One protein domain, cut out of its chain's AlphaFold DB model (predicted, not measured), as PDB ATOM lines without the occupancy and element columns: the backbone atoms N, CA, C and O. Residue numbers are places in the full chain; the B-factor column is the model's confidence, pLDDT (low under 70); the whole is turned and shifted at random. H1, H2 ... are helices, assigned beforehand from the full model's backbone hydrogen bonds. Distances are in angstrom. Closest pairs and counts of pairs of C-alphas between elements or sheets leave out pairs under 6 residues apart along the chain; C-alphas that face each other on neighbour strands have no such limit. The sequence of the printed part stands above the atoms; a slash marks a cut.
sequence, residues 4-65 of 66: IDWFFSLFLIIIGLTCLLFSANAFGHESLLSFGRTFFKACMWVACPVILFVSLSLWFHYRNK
ATOM      1  N   ILE A   4     184.563 171.547 208.880       71.31
ATOM      2  CA  ILE A   4     183.552 170.496 208.815       71.31
ATOM      3  C   ILE A   4     182.121 171.065 208.757       71.31
ATOM      4  O   ILE A   4     181.333 170.617 207.933       71.31
ATOM      5  N   ASP A   5     181.797 172.084 209.567       71.25
ATOM      6  CA  ASP A   5     180.471 172.730 209.573       71.25
ATOM      7  C   ASP A   5     180.186 173.420 208.234       71.25
ATOM      8  O   ASP A   5     179.085 173.338 207.689       71.25
ATOM      9  N   TRP A   6     181.208 174.077 207.675       77.94
ATOM     10  CA  TRP A   6     181.104 174.731 206.370       77.94
ATOM     11  C   TRP A   6     180.876 173.714 205.246       77.94
ATOM     12  O   TRP A   6     180.019 173.922 204.390       77.94
ATOM     13  N   PHE A   7     181.583 172.581 205.295       75.62
ATOM     14  CA  PHE A   7     181.439 171.504 204.316       75.62
ATOM     15  C   PHE A   7     180.050 170.854 204.366       75.62
ATOM     16  O   PHE A   7     179.442 170.602 203.328       75.62
ATOM     17  N   PHE A   8     179.524 170.624 205.571       75.88
ATOM     18  CA  PHE A   8     178.201 170.032 205.767       75.88
ATOM     19  C   PHE A   8     177.083 170.952 205.263       75.88
ATOM     20  O   PHE A   8     176.170 170.502 204.572       75.88
ATOM     21  N   SER A   9     177.197 172.254 205.538       80.56
ATOM     22  CA  SER A   9     176.253 173.262 205.051       80.56
ATOM     23  C   SER A   9     176.234 173.333 203.521       80.56
ATOM     24  O   SER A   9     175.170 173.289 202.906       80.56
ATOM     25  N   LEU A  10     177.411 173.342 202.886       83.00
ATOM     26  CA  LEU A  10     177.532 173.372 201.426       83.00
ATOM     27  C   LEU A  10     176.921 172.116 200.778       83.00
ATOM     28  O   LEU A  10     176.235 172.216 199.763       83.00
ATOM     29  N   PHE A  11     177.095 170.950 201.401       78.94
ATOM     30  CA  PHE A  11     176.495 169.696 200.943       78.94
ATOM     31  C   PHE A  11     174.959 169.710 201.025       78.94
ATOM     32  O   PHE A  11     174.283 169.358 200.059       78.94
ATOM     33  N   LEU A  12     174.403 170.183 202.147       81.00
ATOM     34  CA  LEU A  12     172.957 170.364 202.336       81.00
ATOM     35  C   LEU A  12     172.350 171.326 201.312       81.00
ATOM     36  O   LEU A  12     171.273 171.051 200.782       81.00
ATOM     37  N   ILE A  13     173.051 172.420 201.003       85.44
ATOM     38  CA  ILE A  13     172.617 173.393 199.995       85.44
ATOM     39  C   ILE A  13     172.552 172.735 198.617       85.44
ATOM     40  O   ILE A  13     171.533 172.868 197.947       85.44
ATOM     41  N   ILE A  14     173.587 171.995 198.204       82.31
ATOM     42  CA  ILE A  14     173.613 171.327 196.891       82.31
ATOM     43  C   ILE A  14     172.462 170.324 196.770       82.31
ATOM     44  O   ILE A  14     171.747 170.347 195.768       82.31
ATOM     45  N   ILE A  15     172.238 169.495 197.797       80.62
ATOM     46  CA  ILE A  15     171.136 168.521 197.810       80.62
ATOM     47  C   ILE A  15     169.788 169.238 197.692       80.62
ATOM     48  O   ILE A  15     168.982 168.902 196.823       80.62
ATOM     49  N   GLY A  16     169.559 170.257 198.525       78.19
ATOM     50  CA  GLY A  16     168.330 171.045 198.497       78.19
ATOM     51  C   GLY A  16     168.087 171.701 197.136       78.19
ATOM     52  O   GLY A  16     166.980 171.614 196.603       78.19
ATOM     53  N   LEU A  17     169.130 172.285 196.535       80.44
ATOM     54  CA  LEU A  17     169.053 172.924 195.222       80.44
ATOM     55  C   LEU A  17     168.710 171.913 194.125       80.44
ATOM     56  O   LEU A  17     167.857 172.198 193.289       80.44
ATOM     57  N   THR A  18     169.315 170.720 194.143       74.06
ATOM     58  CA  THR A  18     168.993 169.659 193.175       74.06
ATOM     59  C   THR A  18     167.553 169.159 193.306       74.06
ATOM     60  O   THR A  18     166.897 168.940 192.288       74.06
ATOM     61  N   CYS A  19     167.021 169.055 194.529       72.56
ATOM     62  CA  CYS A  19     165.613 168.714 194.763       72.56
ATOM     63  C   CYS A  19     164.655 169.810 194.264       72.56
ATOM     64  O   CYS A  19     163.622 169.504 193.672       72.56
ATOM     65  N   LEU A  20     164.999 171.086 194.462       75.81
ATOM     66  CA  LEU A  20     164.222 172.228 193.964       75.81
ATOM     67  C   LEU A  20     164.228 172.308 192.434       75.81
ATOM     68  O   LEU A  20     163.171 172.480 191.825       75.81
ATOM     69  N   LEU A  21     165.397 172.131 191.808       72.69
ATOM     70  CA  LEU A  21     165.525 172.085 190.350       72.69
ATOM     71  C   LEU A  21     164.698 170.935 189.767       72.69
ATOM     72  O   LEU A  21     164.052 171.107 188.739       72.69
ATOM     73  N   PHE A  22     164.676 169.779 190.430       66.00
ATOM     74  CA  PHE A  22     163.842 168.646 190.036       66.00
ATOM     75  C   PHE A  22     162.349 168.992 190.061       66.00
ATOM     76  O   PHE A  22     161.670 168.759 189.065       66.00
ATOM     77  N   SER A  23     161.848 169.612 191.138       67.94
ATOM     78  CA  SER A  23     160.444 170.042 191.220       67.94
ATOM     79  C   SER A  23     160.059 171.030 190.117       67.94
ATOM     80  O   SER A  23     158.937 170.979 189.624       67.94
ATOM     81  N   ALA A  24     160.981 171.900 189.692       67.31
ATOM     82  CA  ALA A  24     160.748 172.828 188.584       67.31
ATOM     83  C   ALA A  24     160.753 172.128 187.211       67.31
ATOM     84  O   ALA A  24     159.904 172.413 186.370       67.31
ATOM     85  N   ASN A  25     161.673 171.182 186.992       64.56
ATOM     86  CA  ASN A  25     161.773 170.424 185.738       64.56
ATOM     87  C   ASN A  25     160.676 169.350 185.595       64.56
ATOM     88  O   ASN A  25     160.353 168.946 184.479       64.56
ATOM     89  N   ALA A  26     160.057 168.927 186.701       58.47
ATOM     90  CA  ALA A  26     158.970 167.951 186.716       58.47
ATOM     91  C   ALA A  26     157.698 168.397 185.994       58.47
ATOM     92  O   ALA A  26     156.891 167.554 185.611       58.47
ATOM     93  N   PHE A  27     157.532 169.698 185.766       60.00
ATOM     94  CA  PHE A  27     156.418 170.222 184.983       60.00
ATOM     95  C   PHE A  27     156.625 170.097 183.461       60.00
ATOM     96  O   PHE A  27     155.669 170.318 182.725       60.00
ATOM     97  N   GLY A  28     157.833 169.761 182.979       61.00
ATOM     98  CA  GLY A  28     158.195 169.907 181.561       61.00
ATOM     99  C   GLY A  28     158.570 168.644 180.778       61.00
ATOM    100  O   GLY A  28     158.607 168.727 179.554       61.00
ATOM    101  N   HIS A  29     158.887 167.506 181.412       53.66
ATOM    102  CA  HIS A  29     159.325 166.316 180.663       53.66
ATOM    103  C   HIS A  29     159.064 165.003 181.415       53.66
ATOM    104  O   HIS A  29     159.424 164.830 182.584       53.66
ATOM    105  N   GLU A  30     158.451 164.062 180.710       61.59
ATOM    106  CA  GLU A  30     158.208 162.679 181.116       61.59
ATOM    107  C   GLU A  30     159.480 161.929 181.587       61.59
ATOM    108  O   GLU A  30     160.576 162.133 181.074       61.59
ATOM    109  N   SER A  31     159.295 160.985 182.529       57.59
ATOM    110  CA  SER A  31     160.277 160.050 183.147       57.59
ATOM    111  C   SER A  31     161.010 160.471 184.445       57.59
ATOM    112  O   SER A  31     162.135 160.057 184.732       57.59
ATOM    113  N   LEU A  32     160.292 161.165 185.338       57.62
ATOM    114  CA  LEU A  32     160.694 161.542 186.711       57.62
ATOM    115  C   LEU A  32     161.326 160.431 187.572       57.62
ATOM    116  O   LEU A  32     162.238 160.671 188.364       57.62
ATOM    117  N   LEU A  33     160.827 159.204 187.442       60.03
ATOM    118  CA  LEU A  33     161.139 158.111 188.364       60.03
ATOM    119  C   LEU A  33     162.539 157.509 188.143       60.03
ATOM    120  O   LEU A  33     163.192 157.092 189.102       60.03
ATOM    121  N   SER A  34     163.019 157.483 186.895       63.41
ATOM    122  CA  SER A  34     164.303 156.856 186.539       63.41
ATOM    123  C   SER A  34     165.493 157.761 186.885       63.41
ATOM    124  O   SER A  34     166.502 157.317 187.444       63.41
ATOM    125  N   PHE A  35     165.336 159.067 186.649       62.06
ATOM    126  CA  PHE A  35     166.343 160.064 187.004       62.06
ATOM    127  C   PHE A  35     166.371 160.299 188.522       62.06
ATOM    128  O   PHE A  35     167.435 160.218 189.131       62.06
ATOM    129  N   GLY A  36     165.207 160.425 189.174       65.75
ATOM    130  CA  GLY A  36     165.110 160.549 190.634       65.75
ATOM    131  C   GLY A  36     165.756 159.382 191.392       65.75
ATOM    132  O   GLY A  36     166.504 159.612 192.343       65.75
ATOM    133  N   ARG A  37     165.571 158.132 190.934       68.19
ATOM    134  CA  ARG A  37     166.278 156.972 191.514       68.19
ATOM    135  C   ARG A  37     167.790 157.079 191.383       68.19
ATOM    136  O   ARG A  37     168.494 156.720 192.320       68.19
ATOM    137  N   THR A  38     168.291 157.541 190.242       70.38
ATOM    138  CA  THR A  38     169.736 157.682 190.010       70.38
ATOM    139  C   THR A  38     170.332 158.757 190.915       70.38
ATOM    140  O   THR A  38     171.383 158.534 191.511       70.38
ATOM    141  N   PHE A  39     169.621 159.870 191.111       67.19
ATOM    142  CA  PHE A  39     170.032 160.949 192.012       67.19
ATOM    143  C   PHE A  39     169.976 160.543 193.478       67.19
ATOM    144  O   PHE A  39     170.936 160.787 194.201       67.19
ATOM    145  N   PHE A  40     168.913 159.867 193.916       69.88
ATOM    146  CA  PHE A  40     168.854 159.318 195.272       69.88
ATOM    147  C   PHE A  40     169.959 158.294 195.499       69.88
ATOM    148  O   PHE A  40     170.621 158.323 196.531       69.88
ATOM    149  N   LYS A  41     170.211 157.427 194.514       74.06
ATOM    150  CA  LYS A  41     171.291 156.444 194.581       74.06
ATOM    151  C   LYS A  41     172.652 157.130 194.682       74.06
ATOM    152  O   LYS A  41     173.441 156.723 195.525       74.06
ATOM    153  N   ALA A  42     172.894 158.186 193.904       73.88
ATOM    154  CA  ALA A  42     174.120 158.978 193.953       73.88
ATOM    155  C   ALA A  42     174.261 159.758 195.272       73.88
ATOM    156  O   ALA A  42     175.304 159.679 195.912       73.88
ATOM    157  N   CYS A  43     173.213 160.442 195.738       73.38
ATOM    158  CA  CYS A  43     173.213 161.142 197.024       73.38
ATOM    159  C   CYS A  43     173.459 160.187 198.187       73.38
ATOM    160  O   CYS A  43     174.282 160.480 199.042       73.38
ATOM    161  N   MET A  44     172.796 159.032 198.212       75.69
ATOM    162  CA  MET A  44     172.986 158.038 199.268       75.69
ATOM    163  C   MET A  44     174.397 157.433 199.210       75.69
ATOM    164  O   MET A  44     175.029 157.239 200.247       75.69
ATOM    165  N   TRP A  45     174.930 157.226 197.999       78.19
ATOM    166  CA  TRP A  45     176.315 156.797 197.782       78.19
ATOM    167  C   TRP A  45     177.353 157.816 198.233       78.19
ATOM    168  O   TRP A  45     178.402 157.406 198.708       78.19
ATOM    169  N   VAL A  46     177.091 159.115 198.085       76.56
ATOM    170  CA  VAL A  46     178.026 160.177 198.485       76.56
ATOM    171  C   VAL A  46     177.850 160.538 199.963       76.56
ATOM    172  O   VAL A  46     178.830 160.812 200.652       76.56
ATOM    173  N   ALA A  47     176.633 160.464 200.499       78.94
ATOM    174  CA  ALA A  47     176.353 160.735 201.906       78.94
ATOM    175  C   ALA A  47     177.020 159.709 202.834       78.94
ATOM    176  O   ALA A  47     177.604 160.097 203.844       78.94
ATOM    177  N   CYS A  48     177.003 158.417 202.486       80.00
ATOM    178  CA  CYS A  48     177.650 157.363 203.277       80.00
ATOM    179  C   CYS A  48     179.145 157.619 203.579       80.00
ATOM    180  O   CYS A  48     179.512 157.647 204.758       80.00
ATOM    181  N   PRO A  49     180.026 157.819 202.580       82.44
ATOM    182  CA  PRO A  49     181.446 158.051 202.814       82.44
ATOM    183  C   PRO A  49     181.704 159.396 203.493       82.44
ATOM    184  O   PRO A  49     182.602 159.474 204.327       82.44
ATOM    185  N   VAL A  50     180.907 160.430 203.201       80.69
ATOM    186  CA  VAL A  50     181.033 161.744 203.852       80.69
ATOM    187  C   VAL A  50     180.731 161.638 205.345       80.69
ATOM    188  O   VAL A  50     181.525 162.109 206.159       80.69
ATOM    189  N   ILE A  51     179.636 160.972 205.722       82.06
ATOM    190  CA  ILE A  51     179.278 160.759 207.129       82.06
ATOM    191  C   ILE A  51     180.373 159.953 207.829       82.06
ATOM    192  O   ILE A  51     180.862 160.393 208.866       82.06
ATOM    193  N   LEU A  52     180.831 158.843 207.238       85.00
ATOM    194  CA  LEU A  52     181.915 158.028 207.799       85.00
ATOM    195  C   LEU A  52     183.204 158.825 208.017       85.00
ATOM    196  O   LEU A  52     183.811 158.722 209.084       85.00
ATOM    197  N   PHE A  53     183.614 159.639 207.043       84.19
ATOM    198  CA  PHE A  53     184.808 160.476 207.166       84.19
ATOM    199  C   PHE A  53     184.672 161.506 208.282       84.19
ATOM    200  O   PHE A  53     185.612 161.703 209.058       84.19
ATOM    201  N   VAL A  54     183.508 162.150 208.391       81.88
ATOM    202  CA  VAL A  54     183.228 163.113 209.460       81.88
ATOM    203  C   VAL A  54     183.252 162.415 210.817       81.88
ATOM    204  O   VAL A  54     183.927 162.894 211.723       81.88
ATOM    205  N   SER A  55     182.599 161.259 210.955       83.00
ATOM    206  CA  SER A  55     182.595 160.477 212.197       83.00
ATOM    207  C   SER A  55     184.001 160.046 212.608       83.00
ATOM    208  O   SER A  55     184.378 160.230 213.764       83.00
ATOM    209  N   LEU A  56     184.795 159.519 211.670       87.38
ATOM    210  CA  LEU A  56     186.172 159.083 211.917       87.38
ATOM    211  C   LEU A  56     187.074 160.244 212.320       87.38
ATOM    212  O   LEU A  56     187.821 160.127 213.287       87.38
ATOM    213  N   SER A  57     186.997 161.375 211.618       81.56
ATOM    214  CA  SER A  57     187.818 162.547 211.936       81.56
ATOM    215  C   SER A  57     187.443 163.168 213.287       81.56
ATOM    216  O   SER A  57     188.335 163.537 214.053       81.56
ATOM    217  N   LEU A  58     186.153 163.200 213.640       81.25
ATOM    218  CA  LEU A  58     185.696 163.599 214.977       81.25
ATOM    219  C   LEU A  58     186.176 162.627 216.054       81.25
ATOM    220  O   LEU A  58     186.687 163.067 217.085       81.25
ATOM    221  N   TRP A  59     186.063 161.321 215.804       85.38
ATOM    222  CA  TRP A  59     186.538 160.285 216.717       85.38
ATOM    223  C   TRP A  59     188.040 160.422 216.958       85.38
ATOM    224  O   TRP A  59     188.478 160.440 218.108       85.38
ATOM    225  N   PHE A  60     188.833 160.565 215.895       86.38
ATOM    226  CA  PHE A  60     190.287 160.700 215.985       86.38
ATOM    227  C   PHE A  60     190.683 161.961 216.757       86.38
ATOM    228  O   PHE A  60     191.524 161.907 217.653       86.38
ATOM    229  N   HIS A  61     190.014 163.082 216.480       83.81
ATOM    230  CA  HIS A  61     190.237 164.330 217.202       83.81
ATOM    231  C   HIS A  61     189.841 164.223 218.684       83.81
ATOM    232  O   HIS A  61     190.477 164.842 219.535       83.81
ATOM    233  N   TYR A  62     188.809 163.445 219.020       83.56
ATOM    234  CA  TYR A  62     188.415 163.208 220.410       83.56
ATOM    235  C   TYR A  62     189.398 162.271 221.129       83.56
ATOM    236  O   TYR A  62     189.759 162.519 222.278       83.56
ATOM    237  N   ARG A  63     189.891 161.236 220.437       82.31
ATOM    238  CA  ARG A  63     190.900 160.287 220.942       82.31
ATOM    239  C   ARG A  63     192.264 160.922 221.168       82.31
ATOM    240  O   ARG A  63     192.917 160.539 222.123       82.31
ATOM    241  N   ASN A  64     192.680 161.872 220.333       75.00
ATOM    242  CA  ASN A  64     193.959 162.574 220.490       75.00
ATOM    243  C   ASN A  64     193.938 163.617 221.622       75.00
ATOM    244  O   ASN A  64     194.983 164.124 222.015       75.00
ATOM    245  N   LYS A  65     192.751 164.010 222.100       63.53
ATOM    246  CA  LYS A  65     192.602 165.015 223.160       63.53
ATOM    247  C   LYS A  65     192.456 164.414 224.564       63.53
ATOM    248  O   LYS A  65     192.368 165.185 225.517       63.53
TER     249      LYS A  65
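AT A GLANCE: This is residues 4 to 65 of the 66 residues of an uncharacterized protein of Sporolactobacillus nakayamae (UniProt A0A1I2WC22). What shape do the atoms make? Two long helices, H1 and then H2, run side by side in opposite ways with a gap between them, joined at one end by a loop into a narrow U. At the other end residues 59 to 65 stick out past H1. How large is it? The 62 printed residues, with two named helices and no named strand, are of the class all helix. They form a rod spanning 54 by 19 by 7 A, only just extended, close to loose, with a radius of gyration of the C-alphas of 15.9 A.

IN THESE COORDINATES: Where is H1? It holds residues 4 to 25, 31.7 A long, from C-alpha 4 at (183.552, 170.496, 208.815). Where is H2? It holds residues 32 to 63, 45.7 A long, ending at C-alpha 63 at (190.900, 160.287, 220.942).

HOW THE PARTS SIT: How do the helices stand? H1 and H2 are close but not clearly touching, their closest C-alphas, of Ile 4 and Val 54, 7.4 A apart. They run opposite ways at a shallow tilt of 7 degrees. What of their backbones? Every O i to N i+4 pair is within hydrogen-bond range in H1, and 27 of 28 in H2.

THE WHOLE: Is there a cut? The printed part has no cut, and the H1 to H2 link of 6 residues is short. Where is confidence low? The pLDDT is under 70 at residues 22 to 37, 39 to 40 and 65.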